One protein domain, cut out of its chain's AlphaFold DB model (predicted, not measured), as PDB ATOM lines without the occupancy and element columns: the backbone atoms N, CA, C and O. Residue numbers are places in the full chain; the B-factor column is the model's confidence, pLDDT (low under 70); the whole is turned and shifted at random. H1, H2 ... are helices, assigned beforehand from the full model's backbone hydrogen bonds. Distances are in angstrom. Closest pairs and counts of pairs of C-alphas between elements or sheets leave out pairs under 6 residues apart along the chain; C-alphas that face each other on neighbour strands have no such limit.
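Overview. This is residues 435 to 462 and 471 to 536 of the 647 residues of the protein "CCHC-type domain-containing protein" of Ascobolus immersus RN42 (UniProt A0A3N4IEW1). Look first for the longest helix, H5, packed on H1 at one end of the domain; H1, H2 and H4 make a loose triangle of helices running roughly along one line, and H3 crosses H2 and H4 at the other end. The printed part has 94 residues with five named helices, H1 to H5 in chain order, and no named strand: the class is all helix. It is compact, with a radius of gyration of the C-alphas of 13.3 A and spans of 41 by 35 by 20 A.

Along the chain. Find C-alpha 520 at (384.020, 242.901, 305.022); from there H5, residues 520 to 534, runs 21.4 A to C-alpha 534 at (369.225, 240.109, 289.853). H1, residues 441 to 454, begins at (380.417, 253.548, 302.217) and is 20.4 A long. Then come H2, residues 472 to 478, 9.8 A; H3, 483 to 495, 18.2 A; and H4, 503 to 513, 15.1 A.

Arrangement. H5 touches H1 at a steep tilt of 43 degrees, the same way; their closest C-alphas, Met 442 and Tyr 523, are 4.8 A apart. H1 touches the hub, H4, at a shallow tilt of 20 degrees, opposite ways, closest at C-alphas 449 and 503, 6.7 A. H2 and H4 only just touch, with 3 pairs of C-alphas within 8 A, closest at 473 and 503, 6.1 A. H1 and H2 are close but not clearly touching, closest at C-alphas 448 and 476, 7.5 A. H3 touches H4 with residues 489 to 492 alone, about perpendicular but only just at 72 degrees, closest at C-alphas 489 and 509, 6.7 A. H3 touches H2 with residues 486 to 490 alone, closest at C-alphas 477 and 486, 5.6 A. H5 is apart from H2, H3 and H4. Every O i to N i+4 pair is within hydrogen-bond range in H2, H3, H4 and H5; in H1, 9 of 10 are.

Size, cuts and confidence. The two farthest C-alphas, Ser 495 and Gly 536, are 42.3 A apart. Residues 463 to 470 are not printed; C-alphas 462 and 471 stand 9.2 A apart across this cut, in the link from H1 to H2. Of the links printed whole, no link is long. The model's pLDDT is under 70 at residues 461 to 462.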
ATOM      1  N   SER A 435     377.041 257.996 292.535       95.88
ATOM      2  CA  SER A 435     376.857 258.892 293.686       95.88
ATOM      3  C   SER A 435     376.576 258.120 294.980       95.88
ATOM      4  O   SER A 435     375.635 257.320 295.058       95.88
ATOM      5  N   GLN A 436     377.374 258.377 296.022       96.69
ATOM      6  CA  GLN A 436     377.200 257.765 297.339       96.69
ATOM      7  C   GLN A 436     375.930 258.272 298.033       96.69
ATOM      8  O   GLN A 436     375.186 257.471 298.603       96.69
ATOM      9  N   GLY A 437     375.645 259.575 297.972       95.19
ATOM     10  CA  GLY A 437     374.465 260.174 298.604       95.19
ATOM     11  C   GLY A 437     374.315 259.769 300.078       95.19
ATOM     12  O   GLY A 437     375.224 259.946 300.883       95.19
ATOM     13  N   SER A 438     373.165 259.194 300.436       96.31
ATOM     14  CA  SER A 438     372.870 258.707 301.794       96.31
ATOM     15  C   SER A 438     373.317 257.263 302.066       96.31
ATOM     16  O   SER A 438     373.072 256.739 303.155       96.31
ATOM     17  N   LYS A 439     373.947 256.584 301.100       96.94
ATOM     18  CA  LYS A 439     374.363 255.181 301.240       96.94
ATOM     19  C   LYS A 439     375.567 255.069 302.180       96.94
ATOM     20  O   LYS A 439     376.455 255.927 302.195       96.94
ATOM     21  N   SER A 440     375.635 253.962 302.927       96.81
ATOM     22  CA  SER A 440     376.864 253.617 303.648       96.81
ATOM     23  C   SER A 440     378.005 253.425 302.647       96.81
ATOM     24  O   SER A 440     377.783 253.009 301.507       96.81
ATOM     25  N   LEU A 441     379.238 253.716 303.069       96.69
ATOM     26  CA  LEU A 441     380.417 253.548 302.217       96.69
ATOM     27  C   LEU A 441     380.523 252.104 301.691       96.69
ATOM     28  O   LEU A 441     380.828 251.899 300.521       96.69
ATOM     29  N   MET A 442     380.218 251.106 302.529       97.12
ATOM     30  CA  MET A 442     380.255 249.692 302.131       97.12
ATOM     31  C   MET A 442     379.210 249.373 301.064       97.12
ATOM     32  O   MET A 442     379.537 248.718 300.075       97.12
ATOM     33  N   ARG A 443     377.974 249.860 301.234       96.94
ATOM     34  CA  ARG A 443     376.904 249.682 300.249       96.94
ATOM     35  C   ARG A 443     377.240 250.359 298.923       96.94
ATOM     36  O   ARG A 443     377.058 249.747 297.879       96.94
ATOM     37  N   TYR A 444     377.757 251.583 298.970       97.62
ATOM     38  CA  TYR A 444     378.180 252.325 297.784       97.62
ATOM     39  C   TYR A 444     379.271 251.588 296.996       97.62
ATOM     40  O   TYR A 444     379.134 251.385 295.793       97.62
ATOM     41  N   LEU A 445     380.312 251.108 297.682       97.06
ATOM     42  CA  LEU A 445     381.396 250.352 297.049       97.06
ATOM     43  C   LEU A 445     380.924 249.005 296.490       97.06
ATOM     44  O   LEU A 445     381.390 248.591 295.430       97.06
ATOM     45  N   ALA A 446     380.005 248.327 297.184       97.06
ATOM     46  CA  ALA A 446     379.417 247.079 296.709       97.06
ATOM     47  C   ALA A 446     378.557 247.294 295.453       97.06
ATOM     48  O   ALA A 446     378.725 246.559 294.484       97.06
ATOM     49  N   GLU A 447     377.687 248.312 295.446       96.44
ATOM     50  CA  GLU A 447     376.867 248.683 294.281       96.44
ATOM     51  C   GLU A 447     377.742 249.079 293.087       96.44
ATOM     52  O   GLU A 447     377.561 248.547 291.992       96.44
ATOM     53  N   GLY A 448     378.734 249.945 293.311       95.75
ATOM     54  CA  GLY A 448     379.668 250.382 292.279       95.75
ATOM     55  C   GLY A 448     380.430 249.228 291.639       95.75
ATOM     56  O   GLY A 448     380.433 249.101 290.418       95.75
ATOM     57  N   MET A 449     381.022 248.339 292.448       96.31
ATOM     58  CA  MET A 449     381.740 247.168 291.933       96.31
ATOM     59  C   MET A 449     380.812 246.229 291.154       96.31
ATOM     60  O   MET A 449     381.161 245.784 290.064       96.31
ATOM     61  N   PHE A 450     379.621 245.954 291.686       95.69
ATOM     62  CA  PHE A 450     378.650 245.050 291.075       95.69
ATOM     63  C   PHE A 450     378.188 245.530 289.695       95.69
ATOM     64  O   PHE A 450     378.211 244.767 288.728       95.69
ATOM     65  N   TYR A 451     377.798 246.804 289.576       95.06
ATOM     66  CA  TYR A 451     377.394 247.353 288.282       95.06
ATOM     67  C   TYR A 451     378.582 247.507 287.342       95.06
ATOM     68  O   TYR A 451     378.452 247.183 286.163       95.06
ATOM     69  N   TYR A 452     379.748 247.905 287.858       94.19
ATOM     70  CA  TYR A 452     380.961 247.984 287.058       94.19
ATOM     71  C   TYR A 452     381.314 246.632 286.452       94.19
ATOM     72  O   TYR A 452     381.542 246.579 285.254       94.19
ATOM     73  N   GLU A 453     381.273 245.516 287.187       93.00
ATOM     74  CA  GLU A 453     381.556 244.182 286.631       93.00
ATOM     75  C   GLU A 453     380.705 243.846 285.391       93.00
ATOM     76  O   GLU A 453     381.212 243.188 284.481       93.00
ATOM     77  N   ARG A 454     379.500 244.415 285.265       91.19
ATOM     78  CA  ARG A 454     378.608 244.236 284.106       91.19
ATOM     79  C   ARG A 454     378.761 245.240 282.978       91.19
ATOM     80  O   ARG A 454     378.271 244.982 281.881       91.19
ATOM     81  N   VAL A 455     379.413 246.371 283.225       89.81
ATOM     82  CA  VAL A 455     379.712 247.324 282.157       89.81
ATOM     83  C   VAL A 455     380.566 246.616 281.099       89.81
ATOM     84  O   VAL A 455     381.497 245.872 281.426       89.81
ATOM     85  N   ASP A 456     380.235 246.809 279.823       84.06
ATOM     86  CA  ASP A 456     381.011 246.241 278.716       84.06
ATOM     87  C   ASP A 456     382.482 246.685 278.844       84.06
ATOM     88  O   ASP A 456     382.734 247.881 279.031       84.06
ATOM     89  N   PRO A 457     383.464 245.773 278.716       82.25
ATOM     90  CA  PRO A 457     384.880 246.119 278.639       82.25
ATOM     91  C   PRO A 457     385.228 247.235 277.647       82.25
ATOM     92  O   PRO A 457     386.251 247.875 277.806       82.25
ATOM     93  N   ARG A 458     384.405 247.492 276.625       77.44
ATOM     94  CA  ARG A 458     384.594 248.617 275.693       77.44
ATOM     95  C   ARG A 458     384.341 249.986 276.322       77.44
ATOM     96  O   ARG A 458     384.915 250.963 275.859       77.44
ATOM     97  N   TYR A 459     383.464 250.051 277.323       79.38
ATOM     98  CA  TYR A 459     383.221 251.262 278.111       79.38
ATOM     99  C   TYR A 459     384.128 251.316 279.341       79.38
ATOM    100  O   TYR A 459     384.436 252.402 279.815       79.38
ATOM    101  N   LYS A 460     384.577 250.155 279.843       81.00
ATOM    102  CA  LYS A 460     385.650 250.078 280.838       81.00
ATOM    103  C   LYS A 460     386.959 250.418 280.150       81.00
ATOM    104  O   LYS A 460     387.620 249.536 279.616       81.00
ATOM    105  N   TRP A 461     387.324 251.690 280.176       66.94
ATOM    106  CA  TRP A 461     388.635 252.138 279.735       66.94
ATOM    107  C   TRP A 461     388.925 251.820 278.257       66.94
ATOM    108  O   TRP A 461     389.533 250.815 277.883       66.94
ATOM    109  N   SER A 462     388.592 252.768 277.385       54.00
ATOM    110  CA  SER A 462     389.188 252.836 276.052       54.00
ATOM    111  C   SER A 462     390.644 253.271 276.187       54.00
ATOM    112  O   SER A 462     390.947 254.449 276.372       54.00
ATOM    113  N   ASP A 471     385.467 259.189 282.072       85.56
ATOM    114  CA  ASP A 471     386.305 258.324 282.902       85.56
ATOM    115  C   ASP A 471     385.427 257.795 284.048       85.56
ATOM    116  O   ASP A 471     385.120 258.496 285.019       85.56
ATOM    117  N   LEU A 472     384.891 256.586 283.856       90.75
ATOM    118  CA  LEU A 472     383.922 255.958 284.758       90.75
ATOM    119  C   LEU A 472     384.495 255.792 286.166       90.75
ATOM    120  O   LEU A 472     383.769 255.885 287.156       90.75
ATOM    121  N   GLU A 473     385.793 255.541 286.248       92.19
ATOM    122  CA  GLU A 473     386.523 255.345 287.482       92.19
ATOM    123  C   GLU A 473     386.767 256.669 288.211       92.19
ATOM    124  O   GLU A 473     386.588 256.714 289.430       92.19
ATOM    125  N   GLU A 474     387.066 257.754 287.490       92.31
ATOM    126  CA  GLU A 474     387.138 259.109 288.059       92.31
ATOM    127  C   GLU A 474     385.763 259.543 288.599       92.31
ATOM    128  O   GLU A 474     385.646 259.932 289.761       92.31
ATOM    129  N   GLY A 475     384.692 259.351 287.816       93.12
ATOM    130  CA  GLY A 475     383.320 259.658 288.237       93.12
ATOM    131  C   GLY A 475     382.865 258.857 289.466       93.12
ATOM    132  O   GLY A 475     382.099 259.355 290.295       93.12
ATOM    133  N   PHE A 476     383.374 257.634 289.629       95.88
ATOM    134  CA  PHE A 476     383.157 256.827 290.829       95.88
ATOM    135  C   PHE A 476     383.950 257.331 292.046       95.88
ATOM    136  O   PHE A 476     383.501 257.189 293.177       95.88
ATOM    137  N   VAL A 477     385.124 257.939 291.872       96.38
ATOM    138  CA  VAL A 477     385.818 258.604 292.991       96.38
ATOM    139  C   VAL A 477     385.113 259.911 293.360       96.38
ATOM    140  O   VAL A 477     384.941 260.198 294.545       96.38
ATOM    141  N   ASP A 478     384.665 260.670 292.359       95.69
ATOM    142  CA  ASP A 478     384.007 261.971 292.522       95.69
ATOM    143  C   ASP A 478     382.688 261.891 293.288       95.69
ATOM    144  O   ASP A 478     382.329 262.821 294.010       95.69
ATOM    145  N   GLY A 479     381.954 260.786 293.159       96.31
ATOM    146  CA  GLY A 479     380.681 260.641 293.850       96.31
ATOM    147  C   GLY A 479     380.769 260.131 295.290       96.31
ATOM    148  O   GLY A 479     379.719 259.939 295.913       96.31
ATOM    149  N   LEU A 480     381.969 259.949 295.852       97.31
ATOM    150  CA  LEU A 480     382.151 259.743 297.293       97.31
ATOM    151  C   LEU A 480     381.696 260.985 298.074       97.31
ATOM    152  O   LEU A 480     382.072 262.109 297.755       97.31
ATOM    153  N   THR A 481     380.934 260.797 299.156       97.19
ATOM    154  CA  THR A 481     380.506 261.934 299.996       97.19
ATOM    155  C   THR A 481     381.639 262.518 300.836       97.19
ATOM    156  O   THR A 481     381.597 263.686 301.219       97.19
ATOM    157  N   ASP A 482     382.658 261.713 301.133       96.81
ATOM    158  CA  ASP A 482     383.853 262.142 301.849       96.81
ATOM    159  C   ASP A 482     384.920 262.641 300.865       96.81
ATOM    160  O   ASP A 482     385.724 261.863 300.344       96.81
ATOM    161  N   VAL A 483     384.941 263.959 300.654       96.81
ATOM    162  CA  VAL A 483     385.905 264.646 299.774       96.81
ATOM    163  C   VAL A 483     387.352 264.352 300.185       96.81
ATOM    164  O   VAL A 483     388.208 264.129 299.333       96.81
ATOM    165  N   GLY A 484     387.633 264.258 301.490       97.44
ATOM    166  CA  GLY A 484     388.981 263.965 301.980       97.44
ATOM    167  C   GLY A 484     389.439 262.551 301.621       97.44
ATOM    168  O   GLY A 484     390.608 262.336 301.286       97.44
ATOM    169  N   LEU A 485     388.523 261.577 301.648       96.81
ATOM    170  CA  LEU A 485     388.803 260.224 301.170       96.81
ATOM    171  C   LEU A 485     389.040 260.209 299.656       96.81
ATOM    172  O   LEU A 485     390.006 259.579 299.227       96.81
ATOM    173  N   ALA A 486     388.213 260.907 298.873       97.25
ATOM    174  CA  ALA A 486     388.364 261.007 297.421       97.25
ATOM    175  C   ALA A 486     389.737 261.586 297.031       97.25
ATOM    176  O   ALA A 486     390.487 260.960 296.281       97.25
ATOM    177  N   ASP A 487     390.134 262.709 297.632       97.31
ATOM    178  CA  ASP A 487     391.435 263.340 297.378       97.31
ATOM    179  C   ASP A 487     392.605 262.437 297.785       97.31
ATOM    180  O   ASP A 487     393.601 262.314 297.066       97.31
ATOM    181  N   THR A 488     392.472 261.740 298.918       97.44
ATOM    182  CA  THR A 488     393.488 260.786 299.383       97.44
ATOM    183  C   THR A 488     393.617 259.597 298.430       97.44
ATOM    184  O   THR A 488     394.730 259.120 298.191       97.44
ATOM    185  N   LEU A 489     392.506 259.108 297.869       96.88
ATOM    186  CA  LEU A 489     392.517 258.045 296.865       96.88
ATOM    187  C   LEU A 489     393.246 258.499 295.603       96.88
ATOM    188  O   LEU A 489     394.171 257.802 295.184       96.88
ATOM    189  N   ARG A 490     392.916 259.681 295.059       95.75
ATOM    190  CA  ARG A 490     393.596 260.234 293.873       95.75
ATOM    191  C   ARG A 490     395.090 260.408 294.113       95.75
ATOM    192  O   ARG A 490     395.901 259.903 293.339       95.75
ATOM    193  N   GLY A 491     395.475 261.033 295.227       96.44
ATOM    194  CA  GLY A 491     396.884 261.228 295.575       96.44
ATOM    195  C   GLY A 491     397.648 259.905 295.696       96.44
ATOM    196  O   GLY A 491     398.784 259.782 295.235       96.44
ATOM    197  N   ARG A 492     397.011 258.876 296.263       96.62
ATOM    198  CA  ARG A 492     397.615 257.550 296.413       96.62
ATOM    199  C   ARG A 492     397.728 256.801 295.087       96.62
ATOM    200  O   ARG A 492     398.781 256.221 294.828       96.62
ATOM    201  N   LEU A 493     396.692 256.818 294.255       94.81
ATOM    202  CA  LEU A 493     396.711 256.215 292.920       94.81
ATOM    203  C   LEU A 493     397.769 256.888 292.031       94.81
ATOM    204  O   LEU A 493     398.606 256.195 291.449       94.81
ATOM    205  N   ALA A 494     397.852 258.221 292.067       93.94
ATOM    206  CA  ALA A 494     398.906 258.981 291.400       93.94
ATOM    207  C   ALA A 494     400.307 258.598 291.911       93.94
ATOM    208  O   ALA A 494     401.217 258.362 291.117       93.94
ATOM    209  N   SER A 495     400.487 258.442 293.230       94.75
ATOM    210  CA  SER A 495     401.771 258.015 293.816       94.75
ATOM    211  C   SER A 495     402.187 256.589 293.429       94.75
ATOM    212  O   SER A 495     403.373 256.268 293.437       94.75
ATOM    213  N   GLN A 496     401.225 255.734 293.061       94.62
ATOM    214  CA  GLN A 496     401.479 254.392 292.526       94.62
ATOM    215  C   GLN A 496     401.864 254.422 291.038       94.62
ATOM    216  O   GLN A 496     402.071 253.363 290.447       94.62
ATOM    217  N   GLY A 497     401.942 255.609 290.423       91.44
ATOM    218  CA  GLY A 497     402.177 255.773 288.990       91.44
ATOM    219  C   GLY A 497     400.981 255.353 288.136       91.44
ATOM    220  O   GLY A 497     401.137 255.142 286.936       91.44
ATOM    221  N   LYS A 498     399.795 255.196 288.740       86.69
ATOM    222  CA  LYS A 498     398.566 254.856 288.026       86.69
ATOM    223  C   LYS A 498     397.891 256.149 287.597       86.69
ATOM    224  O   LYS A 498     397.185 256.772 288.380       86.69
ATOM    225  N   THR A 499     398.125 256.547 286.352       80.12
ATOM    226  CA  THR A 499     397.366 257.626 285.690       80.12
ATOM    227  C   THR A 499     395.936 257.206 285.363       80.12
ATOM    228  O   THR A 499     395.100 258.042 285.072       80.12
ATOM    229  N   THR A 500     395.689 255.904 285.391       82.31
ATOM    230  CA  THR A 500     394.448 255.233 285.025       82.31
ATOM    231  C   THR A 500     394.340 253.998 285.917       82.31
ATOM    232  O   THR A 500     395.331 253.276 286.097       82.31
ATOM    233  N   PHE A 501     393.182 253.768 286.522       89.44
ATOM    234  CA  PHE A 501     393.004 252.762 287.568       89.44
ATOM    235  C   PHE A 501     391.650 252.077 287.439       89.44
ATOM    236  O   PHE A 501     390.687 252.691 287.009       89.44
ATOM    237  N   ALA A 502     391.569 250.803 287.824       91.56
ATOM    238  CA  ALA A 502     390.299 250.081 287.859       91.56
ATOM    239  C   ALA A 502     389.581 250.315 289.198       91.56
ATOM    240  O   ALA A 502     390.225 250.547 290.223       91.56
ATOM    241  N   ILE A 503     388.260 250.112 289.260       93.81
ATOM    242  CA  ILE A 503     387.504 250.200 290.531       93.81
ATOM    243  C   ILE A 503     388.046 249.253 291.605       93.81
ATOM    244  O   ILE A 503     388.019 249.557 292.798       93.81
ATOM    245  N   LYS A 504     388.624 248.120 291.201       95.06
ATOM    246  CA  LYS A 504     389.304 247.212 292.127       95.06
ATOM    247  C   LYS A 504     390.485 247.873 292.844       95.06
ATOM    248  O   LYS A 504     390.659 247.655 294.040       95.06
ATOM    249  N   ASP A 505     391.242 248.720 292.150       95.25
ATOM    250  CA  ASP A 505     392.325 249.488 292.762       95.25
ATOM    251  C   ASP A 505     391.776 250.491 293.780       95.25
ATOM    252  O   ASP A 505     392.349 250.652 294.859       95.25
ATOM    253  N   ILE A 506     390.646 251.134 293.473       95.25
ATOM    254  CA  ILE A 506     389.950 252.032 294.403       95.25
ATOM    255  C   ILE A 506     389.549 251.252 295.659       95.25
ATOM    256  O   ILE A 506     389.884 251.664 296.769       95.25
ATOM    257  N   LEU A 507     388.911 250.087 295.498       96.62
ATOM    258  CA  LEU A 507     388.476 249.227 296.600       96.62
ATOM    259  C   LEU A 507     389.647 248.818 297.507       96.62
ATOM    260  O   LEU A 507     389.544 248.915 298.730       96.62
ATOM    261  N   ASP A 508     390.766 248.385 296.927       96.81
ATOM    262  CA  ASP A 508     391.952 247.972 297.682       96.81
ATOM    263  C   ASP A 508     392.588 249.152 298.435       96.81
ATOM    264  O   ASP A 508     393.020 249.010 299.587       96.81
ATOM    265  N   ASN A 509     392.587 250.346 297.836       97.12
ATOM    266  CA  ASN A 509     393.048 251.555 298.508       97.12
ATOM    267  C   ASN A 509     392.075 252.014 299.609       97.12
ATOM    268  O   ASN A 509     392.541 252.383 300.687       97.12
ATOM    269  N   VAL A 510     390.754 251.915 299.426       96.50
ATOM    270  CA  VAL A 510     389.779 252.201 300.495       96.50
ATOM    271  C   VAL A 510     389.934 251.210 301.643       96.50
ATOM    272  O   VAL A 510     390.032 251.635 302.794       96.50
ATOM    273  N   LYS A 511     390.043 249.906 301.355       96.69
ATOM    274  CA  LYS A 511     390.345 248.872 302.360       96.69
ATOM    275  C   LYS A 511     391.591 249.224 303.156       96.69
ATOM    276  O   LYS A 511     391.599 249.085 304.375       96.69
ATOM    277  N   TYR A 512     392.634 249.712 302.483       96.62
ATOM    278  CA  TYR A 512     393.859 250.150 303.140       96.62
ATOM    279  C   TYR A 512     393.655 251.402 304.009       96.62
ATOM    280  O   TYR A 512     394.115 251.430 305.151       96.62
ATOM    281  N   LEU A 513     393.011 252.445 303.483       95.56
ATOM    282  CA  LEU A 513     392.857 253.738 304.162       95.56
ATOM    283  C   LEU A 513     391.867 253.658 305.329       95.56
ATOM    284  O   LEU A 513     392.041 254.315 306.352       95.56
ATOM    285  N   ARG A 514     390.845 252.811 305.200       95.06
ATOM    286  CA  ARG A 514     389.762 252.633 306.168       95.06
ATOM    287  C   ARG A 514     389.844 251.296 306.904       95.06
ATOM    288  O   ARG A 514     388.824 250.852 307.406       95.06
ATOM    289  N   ARG A 515     391.025 250.681 307.066       94.25
ATOM    290  CA  ARG A 515     391.193 249.358 307.728       94.25
ATOM    291  C   ARG A 515     390.399 249.179 309.027       94.25
ATOM    292  O   ARG A 515     389.899 248.095 309.276       94.25
ATOM    293  N   ARG A 516     390.289 250.228 309.852       92.94
ATOM    294  CA  ARG A 516     389.547 250.189 311.129       92.94
ATOM    295  C   ARG A 516     388.028 250.320 310.985       92.94
ATOM    296  O   ARG A 516     387.310 249.873 311.864       92.94
ATOM    297  N   ALA A 517     387.562 250.967 309.923       91.31
ATOM    298  CA  ALA A 517     386.144 251.178 309.631       91.31
ATOM    299  C   ALA A 517     385.627 250.226 308.536       91.31
ATOM    300  O   ALA A 517     384.458 250.282 308.168       91.31
ATOM    301  N   TRP A 518     386.501 249.383 307.978       94.69
ATOM    302  CA  TRP A 518     386.162 248.439 306.928       94.69
ATOM    303  C   TRP A 518     385.429 247.234 307.512       94.69
ATOM    304  O   TRP A 518     386.000 246.487 308.304       94.69
ATOM    305  N   SER A 519     384.191 247.015 307.072       96.44
ATOM    306  CA  SER A 519     383.410 245.825 307.404       96.44
ATOM    307  C   SER A 519     383.286 244.935 306.173       96.44
ATOM    308  O   SER A 519     382.506 245.209 305.259       96.44
ATOM    309  N   ASN A 520     384.071 243.853 306.136       96.00
ATOM    310  CA  ASN A 520     384.020 242.901 305.022       96.00
ATOM    311  C   ASN A 520     382.662 242.186 304.944       96.00
ATOM    312  O   ASN A 520     382.187 241.871 303.854       96.00
ATOM    313  N   GLU A 521     382.029 241.965 306.096       96.44
ATOM    314  CA  GLU A 521     380.706 241.358 306.197       96.44
ATOM    315  C   GLU A 521     379.622 242.255 305.602       96.44
ATOM    316  O   GLU A 521     378.801 241.776 304.826       96.44
ATOM    317  N   GLU A 522     379.629 243.557 305.912       96.81
ATOM    318  CA  GLU A 522     378.640 244.505 305.383       96.81
ATOM    319  C   GLU A 522     378.785 244.665 303.864       96.81
ATOM    320  O   GLU A 522     377.793 244.568 303.137       96.81
ATOM    321  N   TYR A 523     380.020 244.818 303.373       97.31
ATOM    322  CA  TYR A 523     380.310 244.865 301.937       97.31
ATOM    323  C   TYR A 523     379.803 243.604 301.220       97.31
ATOM    324  O   TYR A 523     379.037 243.692 300.260       97.31
ATOM    325  N   THR A 524     380.184 242.421 301.715       96.56
ATOM    326  CA  THR A 524     379.822 241.138 301.090       96.56
ATOM    327  C   THR A 524     378.317 240.890 301.153       96.56
ATOM    328  O   THR A 524     377.734 240.375 300.200       96.56
ATOM    329  N   ARG A 525     377.658 241.299 302.245       96.69
ATOM    330  CA  ARG A 525     376.201 241.224 302.396       96.69
ATOM    331  C   ARG A 525     375.489 242.060 301.337       96.69
ATOM    332  O   ARG A 525     374.599 241.530 300.680       96.69
ATOM    333  N   HIS A 526     375.881 243.320 301.147       97.25
ATOM    334  CA  HIS A 526     375.275 244.177 300.122       97.25
ATOM    335  C   HIS A 526     375.565 243.684 298.705       97.25
ATOM    336  O   HIS A 526     374.658 243.654 297.877       97.25
ATOM    337  N   TYR A 527     376.789 243.221 298.442       96.50
ATOM    338  CA  TYR A 527     377.159 242.657 297.146       96.50
ATOM    339  C   TYR A 527     376.311 241.426 296.794       96.50
ATOM    340  O   TYR A 527     375.714 241.351 295.722       96.50
ATOM    341  N   ASN A 528     376.199 240.479 297.730       95.19
ATOM    342  CA  ASN A 528     375.389 239.281 297.538       95.19
ATOM    343  C   ASN A 528     373.898 239.610 297.448       95.19
ATOM    344  O   ASN A 528     373.208 238.998 296.651       95.19
ATOM    345  N   GLN A 529     373.401 240.596 298.200       95.00
ATOM    346  CA  GLN A 529     372.008 241.031 298.096       95.00
ATOM    347  C   GLN A 529     371.669 241.533 296.686       95.00
ATOM    348  O   GLN A 529     370.622 241.178 296.151       95.00
ATOM    349  N   LEU A 530     372.555 242.323 296.070       94.94
ATOM    350  CA  LEU A 530     372.380 242.783 294.690       94.94
ATOM    351  C   LEU A 530     372.441 241.615 293.703       94.94
ATOM    352  O   LEU A 530     371.596 241.509 292.814       94.94
ATOM    353  N   ARG A 531     373.399 240.705 293.897       93.69
ATOM    354  CA  ARG A 531     373.537 239.498 293.078       93.69
ATOM    355  C   ARG A 531     372.294 238.612 293.144       93.69
ATOM    356  O   ARG A 531     371.783 238.224 292.101       93.69
ATOM    357  N   ASP A 532     371.792 238.340 294.343       91.44
ATOM    358  CA  ASP A 532     370.601 237.520 294.566       91.44
ATOM    359  C   ASP A 532     369.355 238.197 293.963       91.44
ATOM    360  O   ASP A 532     368.551 237.530 293.313       91.44
ATOM    361  N   SER A 533     369.236 239.528 294.097       91.31
ATOM    362  CA  SER A 533     368.117 240.289 293.522       91.31
ATOM    363  C   SER A 533     368.067 240.240 291.995       91.31
ATOM    364  O   SER A 533     366.981 240.198 291.426       91.31
ATOM    365  N   GLU A 534     369.218 240.204 291.315       87.88
ATOM    366  CA  GLU A 534     369.225 240.109 289.853       87.88
ATOM    367  C   GLU A 534     368.957 238.688 289.357       87.88
ATOM    368  O   GLU A 534     368.266 238.505 288.360       87.88
ATOM    369  N   LEU A 535     369.430 237.671 290.080       85.81
ATOM    370  CA  LEU A 535     369.133 236.277 289.748       85.81
ATOM    371  C   LEU A 535     367.641 235.927 289.919       85.81
ATOM    372  O   LEU A 535     367.265 234.772 289.734       85.81
ATOM    373  N   GLY A 536     366.795 236.887 290.315       85.62
ATOM    374  CA  GLY A 536     365.390 236.652 290.637       85.62
ATOM    375  C   GLY A 536     365.218 235.778 291.878       85.62
ATOM    376  O   GLY A 536     364.115 235.318 292.166       85.62
TER     377      GLY A 536